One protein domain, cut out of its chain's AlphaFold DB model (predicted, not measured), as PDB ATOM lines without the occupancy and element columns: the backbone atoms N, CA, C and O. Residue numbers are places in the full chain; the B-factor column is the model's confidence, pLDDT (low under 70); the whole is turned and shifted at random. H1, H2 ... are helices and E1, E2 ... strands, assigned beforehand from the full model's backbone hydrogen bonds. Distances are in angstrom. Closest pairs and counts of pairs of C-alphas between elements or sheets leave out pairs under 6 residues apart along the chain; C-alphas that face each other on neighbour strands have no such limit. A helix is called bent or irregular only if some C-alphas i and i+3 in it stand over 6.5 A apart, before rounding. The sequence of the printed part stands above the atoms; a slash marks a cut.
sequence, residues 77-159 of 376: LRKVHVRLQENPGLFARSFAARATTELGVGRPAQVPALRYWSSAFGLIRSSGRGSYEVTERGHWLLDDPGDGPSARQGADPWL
ATOM      1  N   LEU A  77     249.258 273.325 249.730       97.94
ATOM      2  CA  LEU A  77     249.313 273.427 248.268       97.94
ATOM      3  C   LEU A  77     249.819 274.814 247.833       97.94
ATOM      4  O   LEU A  77     250.773 274.888 247.062       97.94
ATOM      5  N   ARG A  78     249.298 275.905 248.422       95.94
ATOM      6  CA  ARG A  78     249.785 277.279 248.175       95.94
ATOM      7  C   ARG A  78     251.262 277.455 248.559       95.94
ATOM      8  O   ARG A  78     252.025 278.053 247.807       95.94
ATOM      9  N   LYS A  79     251.704 276.875 249.686       96.38
ATOM     10  CA  LYS A  79     253.122 276.865 250.103       96.38
ATOM     11  C   LYS A  79     254.036 276.219 249.061       96.38
ATOM     12  O   LYS A  79     255.130 276.726 248.829       96.38
ATOM     13  N   VAL A  80     253.602 275.123 248.434       97.69
ATOM     14  CA  VAL A  80     254.352 274.495 247.337       97.69
ATOM     15  C   VAL A  80     254.295 275.347 246.071       97.69
ATOM     16  O   VAL A  80     255.342 275.573 245.475       97.69
ATOM     17  N   HIS A  81     253.120 275.858 245.691       97.38
ATOM     18  CA  HIS A  81     252.923 276.690 244.497       97.38
ATOM     19  C   HIS A  81     253.843 277.915 244.465       97.38
ATOM     20  O   HIS A  81     254.563 278.124 243.489       97.38
ATOM     21  N   VAL A  82     253.882 278.688 245.556       95.25
ATOM     22  CA  VAL A  82     254.732 279.885 245.668       95.25
ATOM     23  C   VAL A  82     256.218 279.503 245.653       95.25
ATOM     24  O   VAL A  82     256.984 280.005 244.832       95.25
ATOM     25  N   ARG A  83     256.643 278.558 246.507       96.00
ATOM     26  CA  ARG A  83     258.068 278.189 246.627       96.00
ATOM     27  C   ARG A  83     258.635 277.465 245.407       96.00
ATOM     28  O   ARG A  83     259.848 277.485 245.210       96.00
ATOM     29  N   LEU A  84     257.799 276.811 244.598       95.94
ATOM     30  CA  LEU A  84     258.261 276.106 243.402       95.94
ATOM     31  C   LEU A  84     258.502 277.053 242.218       95.94
ATOM     32  O   LEU A  84     259.390 276.780 241.413       95.94
ATOM     33  N   GLN A  85     257.780 278.176 242.147       91.94
ATOM     34  CA  GLN A  85     258.048 279.245 241.176       91.94
ATOM     35  C   GLN A  85     259.386 279.946 241.460       91.94
ATOM     36  O   GLN A  85     260.147 280.219 240.537       91.94
ATOM     37  N   GLU A  86     259.717 280.167 242.737       93.50
ATOM     38  CA  GLU A  86     261.026 280.694 243.152       93.50
ATOM     39  C   GLU A  86     262.170 279.683 242.948       93.50
ATOM     40  O   GLU A  86     263.307 280.064 242.661       93.50
ATOM     41  N   ASN A  87     261.900 278.387 243.149       94.38
ATOM     42  CA  ASN A  87     262.915 277.334 243.143       94.38
ATOM     43  C   ASN A  87     262.361 275.992 242.622       94.38
ATOM     44  O   ASN A  87     261.923 275.156 243.419       94.38
ATOM     45  N   PRO A  88     262.498 275.693 241.316       94.62
ATOM     46  CA  PRO A  88     262.160 274.385 240.744       94.62
ATOM     47  C   PRO A  88     262.857 273.195 241.431       94.62
ATOM     48  O   PRO A  88     262.352 272.073 241.419       94.62
ATOM     49  N   GLY A  89     264.012 273.425 242.069       94.75
ATOM     50  CA  GLY A  89     264.784 272.439 242.830       94.75
ATOM     51  C   GLY A  89     264.316 272.207 244.275       94.75
ATOM     52  O   GLY A  89     265.004 271.505 245.016       94.75
ATOM     53  N   LEU A  90     263.169 272.758 244.693       94.44
ATOM     54  CA  LEU A  90     262.619 272.689 246.059       94.44
ATOM     55  C   LEU A  90     262.595 271.274 246.676       94.44
ATOM     56  O   LEU A  90     262.785 271.115 247.882       94.44
ATOM     57  N   PHE A  91     262.390 270.240 245.855       94.56
ATOM     58  CA  PHE A  91     262.332 268.838 246.287       94.56
ATOM     59  C   PHE A  91     263.578 268.010 245.922       94.56
ATOM     60  O   PHE A  91     263.589 266.789 246.116       94.56
ATOM     61  N   ALA A  92     264.641 268.648 245.426       92.88
ATOM     62  CA  ALA A  92     265.901 267.985 245.116       92.88
ATOM     63  C   ALA A  92     266.634 267.538 246.395       92.88
ATOM     64  O   ALA A  92     266.588 268.194 247.438       92.88
ATOM     65  N   ARG A  93     267.387 266.430 246.314       88.56
ATOM     66  CA  ARG A  93     268.127 265.867 247.464       88.56
ATOM     67  C   ARG A  93     269.134 266.855 248.071       88.56
ATOM     68  O   ARG A  93     269.352 266.820 249.276       88.56
ATOM     69  N   SER A  94     269.712 267.733 247.253       89.06
ATOM     70  CA  SER A  94     270.606 268.823 247.668       89.06
ATOM     71  C   SER A  94     269.908 269.908 248.497       89.06
ATOM     72  O   SER A  94     270.551 270.532 249.334       89.06
ATOM     73  N   PHE A  95     268.604 270.122 248.301       89.62
ATOM     74  CA  PHE A  95     267.837 271.181 248.965       89.62
ATOM     75  C   PHE A  95     267.076 270.703 250.216       89.62
ATOM     76  O   PHE A  95     266.605 271.517 251.009       89.62
ATOM     77  N   ALA A  96     266.997 269.387 250.444       86.50
ATOM     78  CA  ALA A  96     266.188 268.768 251.500       86.50
ATOM     79  C   ALA A  96     266.451 269.300 252.927       86.50
ATOM     80  O   ALA A  96     265.536 269.308 253.750       86.50
ATOM     81  N   ALA A  97     267.667 269.778 253.219       86.69
ATOM     82  CA  ALA A  97     267.998 270.404 254.503       86.69
ATOM     83  C   ALA A  97     267.323 271.779 254.700       86.69
ATOM     84  O   ALA A  97     266.929 272.104 255.816       86.69
ATOM     85  N   ARG A  98     267.149 272.566 253.626       91.75
ATOM     86  CA  ARG A  98     266.476 273.878 253.654       91.75
ATOM     87  C   ARG A  98     264.966 273.772 253.474       91.75
ATOM     88  O   ARG A  98     264.243 274.511 254.130       91.75
ATOM     89  N   ALA A  99     264.489 272.835 252.649       91.38
ATOM     90  CA  ALA A  99     263.081 272.717 252.249       91.38
ATOM     91  C   ALA A  99     262.072 272.785 253.417       91.38
ATOM     92  O   ALA A  99     261.007 273.376 253.271       91.38
ATOM     93  N   THR A 100     262.425 272.236 254.586       92.50
ATOM     94  CA  THR A 100     261.632 272.311 255.829       92.50
ATOM     95  C   THR A 100     261.338 273.755 256.261       92.50
ATOM     96  O   THR A 100     260.196 274.090 256.573       92.50
ATOM     97  N   THR A 101     262.362 274.612 256.251       92.88
ATOM     98  CA  THR A 101     262.283 276.027 256.642       92.88
ATOM     99  C   THR A 101     261.596 276.858 255.565       92.88
ATOM    100  O   THR A 101     260.712 277.649 255.876       92.88
ATOM    101  N   GLU A 102     261.946 276.640 254.294       92.62
ATOM    102  CA  GLU A 102     261.426 277.422 253.158       92.62
ATOM    103  C   GLU A 102     259.911 277.230 252.974       92.62
ATOM    104  O   GLU A 102     259.187 278.192 252.717       92.62
ATOM    105  N   LEU A 103     259.415 275.999 253.162       94.00
ATOM    106  CA  LEU A 103     257.981 275.670 253.175       94.00
ATOM    107  C   LEU A 103     257.291 276.015 254.508       94.00
ATOM    108  O   LEU A 103     256.068 275.911 254.610       94.00
ATOM    109  N   GLY A 104     258.046 276.383 255.548       91.75
ATOM    110  CA  GLY A 104     257.525 276.621 256.893       91.75
ATOM    111  C   GLY A 104     256.717 275.432 257.420       91.75
ATOM    112  O   GLY A 104     255.524 275.577 257.704       91.75
ATOM    113  N   VAL A 105     257.327 274.243 257.477       90.06
ATOM    114  CA  VAL A 105     256.695 273.009 257.981       90.06
ATOM    115  C   VAL A 105     257.429 272.482 259.212       90.06
ATOM    116  O   VAL A 105     258.654 272.494 259.275       90.06
ATOM    117  N   GLY A 106     256.679 272.011 260.211       84.38
ATOM    118  CA  GLY A 106     257.225 271.722 261.542       84.38
ATOM    119  C   GLY A 106     258.170 270.517 261.620       84.38
ATOM    120  O   GLY A 106     258.891 270.380 262.607       84.38
ATOM    121  N   ARG A 107     258.172 269.617 260.624       88.44
ATOM    122  CA  ARG A 107     259.077 268.450 260.573       88.44
ATOM    123  C   ARG A 107     259.533 268.151 259.136       88.44
ATOM    124  O   ARG A 107     258.679 268.090 258.252       88.44
ATOM    125  N   PRO A 108     260.816 267.807 258.888       88.44
ATOM    126  CA  PRO A 108     261.299 267.422 257.552       88.44
ATOM    127  C   PRO A 108     260.531 266.252 256.913       88.44
ATOM    128  O   PRO A 108     260.419 266.161 255.693       88.44
ATOM    129  N   ALA A 109     259.950 265.367 257.734       88.19
ATOM    130  CA  ALA A 109     259.115 264.252 257.284       88.19
ATOM    131  C   ALA A 109     257.818 264.680 256.562       88.19
ATOM    132  O   ALA A 109     257.264 263.877 255.810       88.19
ATOM    133  N   GLN A 110     257.367 265.931 256.737       93.25
ATOM    134  CA  GLN A 110     256.194 266.484 256.054       93.25
ATOM    135  C   GLN A 110     256.500 266.912 254.610       93.25
ATOM    136  O   GLN A 110     255.627 266.793 253.757       93.25
ATOM    137  N   VAL A 111     257.730 267.336 254.289       95.44
ATOM    138  CA  VAL A 111     258.095 267.839 252.943       95.44
ATOM    139  C   VAL A 111     257.755 266.842 251.811       95.44
ATOM    140  O   VAL A 111     257.154 267.262 250.819       95.44
ATOM    141  N   PRO A 112     258.019 265.521 251.932       95.25
ATOM    142  CA  PRO A 112     257.573 264.539 250.941       95.25
ATOM    143  C   PRO A 112     256.049 264.430 250.787       95.25
ATOM    144  O   PRO A 112     255.597 264.059 249.706       95.25
ATOM    145  N   ALA A 113     255.272 264.737 251.832       96.25
ATOM    146  CA  ALA A 113     253.811 264.703 251.808       96.25
ATOM    147  C   ALA A 113     253.218 265.950 251.132       96.25
ATOM    148  O   ALA A 113     252.320 265.806 250.307       96.25
ATOM    149  N   LEU A 114     253.774 267.148 251.379       97.31
ATOM    150  CA  LEU A 114     253.425 268.366 250.625       97.31
ATOM    151  C   LEU A 114     253.615 268.144 249.117       97.31
ATOM    152  O   LEU A 114     252.718 268.418 248.319       97.31
ATOM    153  N   ARG A 115     254.767 267.573 248.738       97.12
ATOM    154  CA  ARG A 115     255.066 267.179 247.357       97.12
ATOM    155  C   ARG A 115     254.081 266.137 246.824       97.12
ATOM    156  O   ARG A 115     253.586 266.292 245.716       97.12
ATOM    157  N   TYR A 116     253.818 265.079 247.597       97.50
ATOM    158  CA  TYR A 116     252.908 264.000 247.202       97.50
ATOM    159  C   TYR A 116     251.514 264.534 246.877       97.50
ATOM    160  O   TYR A 116     251.036 264.286 245.778       97.50
ATOM    161  N   TRP A 117     250.902 265.316 247.773       98.06
ATOM    162  CA  TRP A 117     249.571 265.878 247.535       98.06
ATOM    163  C   TRP A 117     249.555 266.836 246.339       98.06
ATOM    164  O   TRP A 117     248.693 266.718 245.475       98.06
ATOM    165  N   SER A 118     250.556 267.713 246.220       98.19
ATOM    166  CA  SER A 118     250.654 268.654 245.091       98.19
ATOM    167  C   SER A 118     250.787 267.943 243.735       98.19
ATOM    168  O   SER A 118     250.215 268.395 242.745       98.19
ATOM    169  N   SER A 119     251.500 266.812 243.678       97.88
ATOM    170  CA  SER A 119     251.540 265.955 242.485       97.88
ATOM    171  C   SER A 119     250.263 265.135 242.287       97.88
ATOM    172  O   SER A 119     249.825 264.985 241.152       97.88
ATOM    173  N   ALA A 120     249.643 264.626 243.354       97.62
ATOM    174  CA  ALA A 120     248.455 263.775 243.275       97.62
ATOM    175  C   ALA A 120     247.195 264.521 242.801       97.62
ATOM    176  O   ALA A 120     246.328 263.904 242.195       97.62
ATOM    177  N   PHE A 121     247.113 265.839 243.018       98.12
ATOM    178  CA  PHE A 121     246.076 266.708 242.440       98.12
ATOM    179  C   PHE A 121     246.443 267.270 241.046       98.12
ATOM    180  O   PHE A 121     245.695 268.064 240.473       98.12
ATOM    181  N   GLY A 122     247.612 266.914 240.500       97.62
ATOM    182  CA  GLY A 122     248.091 267.400 239.200       97.62
ATOM    183  C   GLY A 122     248.529 268.873 239.175       97.62
ATOM    184  O   GLY A 122     248.637 269.448 238.094       97.62
ATOM    185  N   LEU A 123     248.782 269.496 240.333       98.38
ATOM    186  CA  LEU A 123     249.172 270.914 240.443       98.38
ATOM    187  C   LEU A 123     250.664 271.143 240.152       98.38
ATOM    188  O   LEU A 123     251.048 272.218 239.696       98.38
ATOM    189  N   ILE A 124     251.505 270.131 240.397       98.06
ATOM    190  CA  ILE A 124     252.933 270.137 240.041       98.06
ATOM    191  C   ILE A 124     253.325 268.842 239.323       98.06
ATOM    192  O   ILE A 124     252.864 267.756 239.685       98.06
ATOM    193  N   ARG A 125     254.252 268.936 238.365       96.38
ATOM    194  CA  ARG A 125     254.849 267.784 237.666       96.38
ATOM    195  C   ARG A 125     256.372 267.773 237.798       96.38
ATOM    196  O   ARG A 125     256.989 268.795 238.073       96.38
ATOM    197  N   SER A 126     256.985 266.601 237.642       95.00
ATOM    198  CA  SER A 126     258.445 266.444 237.701       95.00
ATOM    199  C   SER A 126     259.080 266.855 236.372       95.00
ATOM    200  O   SER A 126     258.947 266.122 235.394       95.00
ATOM    201  N   SER A 127     259.856 267.939 236.362       92.81
ATOM    202  CA  SER A 127     260.713 268.335 235.232       92.81
ATOM    203  C   SER A 127     262.037 267.550 235.171       92.81
ATOM    204  O   SER A 127     262.782 267.638 234.197       92.81
ATOM    205  N   GLY A 128     262.305 266.701 236.171       89.19
ATOM    206  CA  GLY A 128     263.365 265.690 236.146       89.19
ATOM    207  C   GLY A 128     264.529 265.983 237.094       89.19
ATOM    208  O   GLY A 128     264.670 267.074 237.632       89.19
ATOM    209  N   ARG A 129     265.366 264.968 237.362       81.75
ATOM    210  CA  ARG A 129     266.517 265.026 238.302       81.75
ATOM    211  C   ARG A 129     266.194 265.507 239.736       81.75
ATOM    212  O   ARG A 129     267.106 265.801 240.503       81.75
ATOM    213  N   GLY A 130     264.917 265.517 240.127       81.00
ATOM    214  CA  GLY A 130     264.434 266.029 241.417       81.00
ATOM    215  C   GLY A 130     263.854 267.446 241.358       81.00
ATOM    216  O   GLY A 130     263.314 267.900 242.365       81.00
ATOM    217  N   SER A 131     263.924 268.103 240.199       92.94
ATOM    218  CA  SER A 131     263.208 269.340 239.905       92.94
ATOM    219  C   SER A 131     261.735 269.074 239.596       92.94
ATOM    220  O   SER A 131     261.370 268.025 239.048       92.94
ATOM    221  N   TYR A 132     260.897 270.043 239.948       97.25
ATOM    222  CA  TYR A 132     259.471 270.078 239.652       97.25
ATOM    223  C   TYR A 132     259.105 271.439 239.053       97.25
ATOM    224  O   TYR A 132     259.835 272.415 239.205       97.25
ATOM    225  N   GLU A 133     257.960 271.498 238.391       96.62
ATOM    226  CA  GLU A 133     257.351 272.723 237.880       96.62
ATOM    227  C   GLU A 133     255.845 272.711 238.161       96.62
ATOM    228  O   GLU A 133     255.233 271.646 238.306       96.62
ATOM    229  N   VAL A 134     255.263 273.901 238.267       97.75
ATOM    230  CA  VAL A 134     253.816 274.100 238.387       97.75
ATOM    231  C   VAL A 134     253.157 273.783 237.037       97.75
ATOM    232  O   VAL A 134     253.732 274.038 235.980       97.75
ATOM    233  N   THR A 135     251.972 273.171 237.047       97.44
ATOM    234  CA  THR A 135     251.199 272.898 235.821       97.44
ATOM    235  C   THR A 135     250.298 274.083 235.463       97.44
ATOM    236  O   THR A 135     249.997 274.906 236.322       97.44
ATOM    237  N   GLU A 136     249.777 274.160 234.231       95.75
ATOM    238  CA  GLU A 136     248.767 275.187 233.896       95.75
ATOM    239  C   GLU A 136     247.525 275.102 234.803       95.75
ATOM    240  O   GLU A 136     246.938 276.129 235.120       95.75
ATOM    241  N   ARG A 137     247.196 273.916 235.334       96.19
ATOM    242  CA  ARG A 137     246.181 273.723 236.382       96.19
ATOM    243  C   ARG A 137     246.598 274.304 237.736       96.19
ATOM    244  O   ARG A 137     245.771 274.894 238.424       96.19
ATOM    245  N   GLY A 138     247.856 274.106 238.135       97.31
ATOM    246  CA  GLY A 138     248.420 274.699 239.349       97.31
ATOM    247  C   GLY A 138     248.362 276.223 239.296       97.31
ATOM    248  O   GLY A 138     247.850 276.844 240.220       97.31
ATOM    249  N   HIS A 139     248.771 276.801 238.165       95.94
ATOM    250  CA  HIS A 139     248.618 278.221 237.858       95.94
ATOM    251  C   HIS A 139     247.147 278.665 237.854       95.94
ATOM    252  O   HIS A 139     246.775 279.587 238.574       95.94
ATOM    253  N   TRP A 140     246.281 277.965 237.114       96.25
ATOM    254  CA  TRP A 140     244.846 278.251 237.042       96.25
ATOM    255  C   TRP A 140     244.176 278.326 238.417       96.25
ATOM    256  O   TRP A 140     243.358 279.213 238.631       96.25
ATOM    257  N   LEU A 141     244.510 277.427 239.349       97.44
ATOM    258  CA  LEU A 141     243.897 277.423 240.680       97.44
ATOM    259  C   LEU A 141     244.576 278.400 241.651       97.44
ATOM    260  O   LEU A 141     243.873 279.110 242.365       97.44
ATOM    261  N   LEU A 142     245.914 278.413 241.695       96.75
ATOM    262  CA  LEU A 142     246.690 278.961 242.818       96.75
ATOM    263  C   LEU A 142     247.524 280.218 242.509       96.75
ATOM    264  O   LEU A 142     248.195 280.706 243.420       96.75
ATOM    265  N   ASP A 143     247.528 280.741 241.277       94.38
ATOM    266  CA  ASP A 143     248.141 282.051 240.992       94.38
ATOM    267  C   ASP A 143     247.509 283.143 241.873       94.38
ATOM    268  O   ASP A 143     246.288 283.249 241.956       94.38
ATOM    269  N   ASP A 144     248.329 283.964 242.531       90.12
ATOM    270  CA  ASP A 144     247.827 285.094 243.321       90.12
ATOM    271  C   ASP A 144     247.033 286.079 242.433       90.12
ATOM    272  O   ASP A 144     247.290 286.162 241.229       90.12
ATOM    273  N   PRO A 145     246.047 286.823 242.979       80.44
ATOM    274  CA  PRO A 145     245.258 287.757 242.184       80.44
ATOM    275  C   PRO A 145     246.171 288.827 241.578       80.44
ATOM    276  O   PRO A 145     246.889 289.531 242.287       80.44
ATOM    277  N   GLY A 146     246.166 288.907 240.250       68.62
ATOM    278  CA  GLY A 146     247.120 289.709 239.500       68.62
ATOM    279  C   GLY A 146     246.704 291.172 239.347       68.62
ATOM    280  O   GLY A 146     245.634 291.464 238.816       68.62
ATOM    281  N   ASP A 147     247.592 292.095 239.713       56.66
ATOM    282  CA  ASP A 147     247.424 293.521 239.430       56.66
ATOM    283  C   ASP A 147     247.741 293.842 237.957       56.66
ATOM    284  O   ASP A 147     248.899 293.851 237.531       56.66
ATOM    285  N   GLY A 148     246.707 294.166 237.175       57.75
ATOM    286  CA  GLY A 148     246.834 294.768 235.841       57.75
ATOM    287  C   GLY A 148     246.293 293.927 234.671       57.75
ATOM    288  O   GLY A 148     246.002 292.742 234.814       57.75
ATOM    289  N   PRO A 149     246.163 294.527 233.470       54.19
ATOM    290  CA  PRO A 149     245.382 293.985 232.346       54.19
ATOM    291  C   PRO A 149     245.997 292.766 231.634       54.19
ATOM    292  O   PRO A 149     245.438 292.290 230.651       54.19
ATOM    293  N   SER A 150     247.153 292.283 232.091       56.88
ATOM    294  CA  SER A 150     247.843 291.096 231.570       56.88
ATOM    295  C   SER A 150     248.283 290.137 232.682       56.88
ATOM    296  O   SER A 150     249.123 289.267 232.445       56.88
ATOM    297  N   ALA A 151     247.801 290.336 233.909       64.75
ATOM    298  CA  ALA A 151     248.217 289.555 235.061       64.75
ATOM    299  C   ALA A 151     247.351 288.289 235.192       64.75
ATOM    300  O   ALA A 151     246.124 288.349 235.152       64.75
ATOM    301  N   ARG A 152     247.996 287.124 235.326       73.50
ATOM    302  CA  ARG A 152     247.319 285.830 235.496       73.50
ATOM    303  C   ARG A 152     246.632 285.784 236.865       73.50
ATOM    304  O   ARG A 152     247.318 285.715 237.874       73.50
ATOM    305  N   GLN A 153     245.302 285.775 236.893       85.56
ATOM    306  CA  GLN A 153     244.518 285.529 238.108       85.56
ATOM    307  C   GLN A 153     244.331 284.018 238.330       85.56
ATOM    308  O   GLN A 153     244.078 283.279 237.372       85.56
ATOM    309  N   GLY A 154     244.460 283.553 239.575       92.75
ATOM    310  CA  GLY A 154     244.051 282.210 239.997       92.75
ATOM    311  C   GLY A 154     242.594 282.162 240.459       92.75
ATOM    312  O   GLY A 154     242.059 283.132 240.998       92.75
ATOM    313  N   ALA A 155     241.950 281.019 240.238       95.12
ATOM    314  CA  ALA A 155     240.532 280.784 240.481       95.12
ATOM    315  C   ALA A 155     240.161 280.738 241.978       95.12
ATOM    316  O   ALA A 155     239.083 281.194 242.364       95.12
ATOM    317  N   ASP A 156     241.043 280.197 242.824       96.06
ATOM    318  CA  ASP A 156     240.897 280.193 244.286       96.06
ATOM    319  C   ASP A 156     242.277 280.052 244.961       96.06
ATOM    320  O   ASP A 156     242.678 278.946 245.351       96.06
ATOM    321  N   PRO A 157     243.034 281.159 245.099       94.94
ATOM    322  CA  PRO A 157     244.446 281.099 245.479       94.94
ATOM    323  C   PRO A 157     244.696 280.587 246.904       94.94
ATOM    324  O   PRO A 157     245.799 280.132 247.218       94.94
ATOM    325  N   TRP A 158     243.672 280.630 247.762       94.31
ATOM    326  CA  TRP A 158     243.732 280.241 249.173       94.31
ATOM    327  C   TRP A 158     242.931 278.973 249.510       94.31
ATOM    328  O   TRP A 158     243.116 278.432 250.603       94.31
ATOM    329  N   LEU A 159     242.152 278.434 248.563       95.12
ATOM    330  CA  LEU A 159     241.240 277.290 248.737       95.12
ATOM    331  C   LEU A 159     240.101 277.579 249.729       95.12
ATOM    332  O   LEU A 159     239.756 276.737 250.562       95.12
TER     333      LEU A 159
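What this domain is: This is residues 77 to 159 of the 376 residues of a protein of Embleya scabrispora (UniProt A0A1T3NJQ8). A short helix, H1, forms the middle, with H3 crossing it near one end, the E1 and E2 hairpin over another side and H4 at a further side; H2 packs on the start of H3. Beyond H4, residues 143 to 159 make a long loop that reaches far out and folds back, adding to the longest axis. The 83 printed residues hold four named helices and two antiparallel strands, in the order H1 H2 H3 E1 E2 H4, mostly helix. The whole is compact, with a radius of gyration of the C-alphas of 12.8 A and spans of 39 by 26 by 21 A.

Where its parts are: H1, residues 77 to 86, begins at C-alpha 77 (249.313, 273.427, 248.268) and is 14.7 A long. H2 is residues 96 to 102, 10.0 A, and H3 residues 108 to 120, 19.5 A. Both are only just irregular: C-alphas 97 and 100 are 6.8 A apart, and C-alphas 109 and 112 are 6.53 A apart. E1 is residues 124 to 128, 12.0 A, and E2 residues 131 to 134, 10.6 A. H4, residues 136 to 142, 9.9 A, ends at C-alpha 142 (246.690, 278.961, 242.818).

How they stand to each other: H3 touches H1 with residues 114 to 118 alone, about perpendicular at 85 degrees; the closest C-alphas, Leu 77 and Ser 118, are 5.9 A apart. With residues 108 to 111 alone H3 touches H2, at 81 degrees, about perpendicular; the closest C-alphas are Thr 100 and Pro 108, 5.2 A. H1 and H4 only just touch, with 3 pairs of C-alphas within 8 A, the closest Arg 78 and Leu 142 at 6.4 A. The closest C-alphas of H1 and E2, Leu 84 and Glu 133, are 6.5 A apart. In the hairpin E1 and E2, N 125 and O 133 are within hydrogen-bond range at 2.9 A. Every O i to N i+4 pair is within range in H1 and H4, 7 of 9 in H3 and 1 of 3 in H2, where 1 of 4 O i to N i+3 pairs is.

The domain as a whole: The C-alphas farthest apart, Ala 109 and Pro 149, are 41.2 A apart. The printed part has no cut, and no link is long. Residues 146 to 151 are under pLDDT 70.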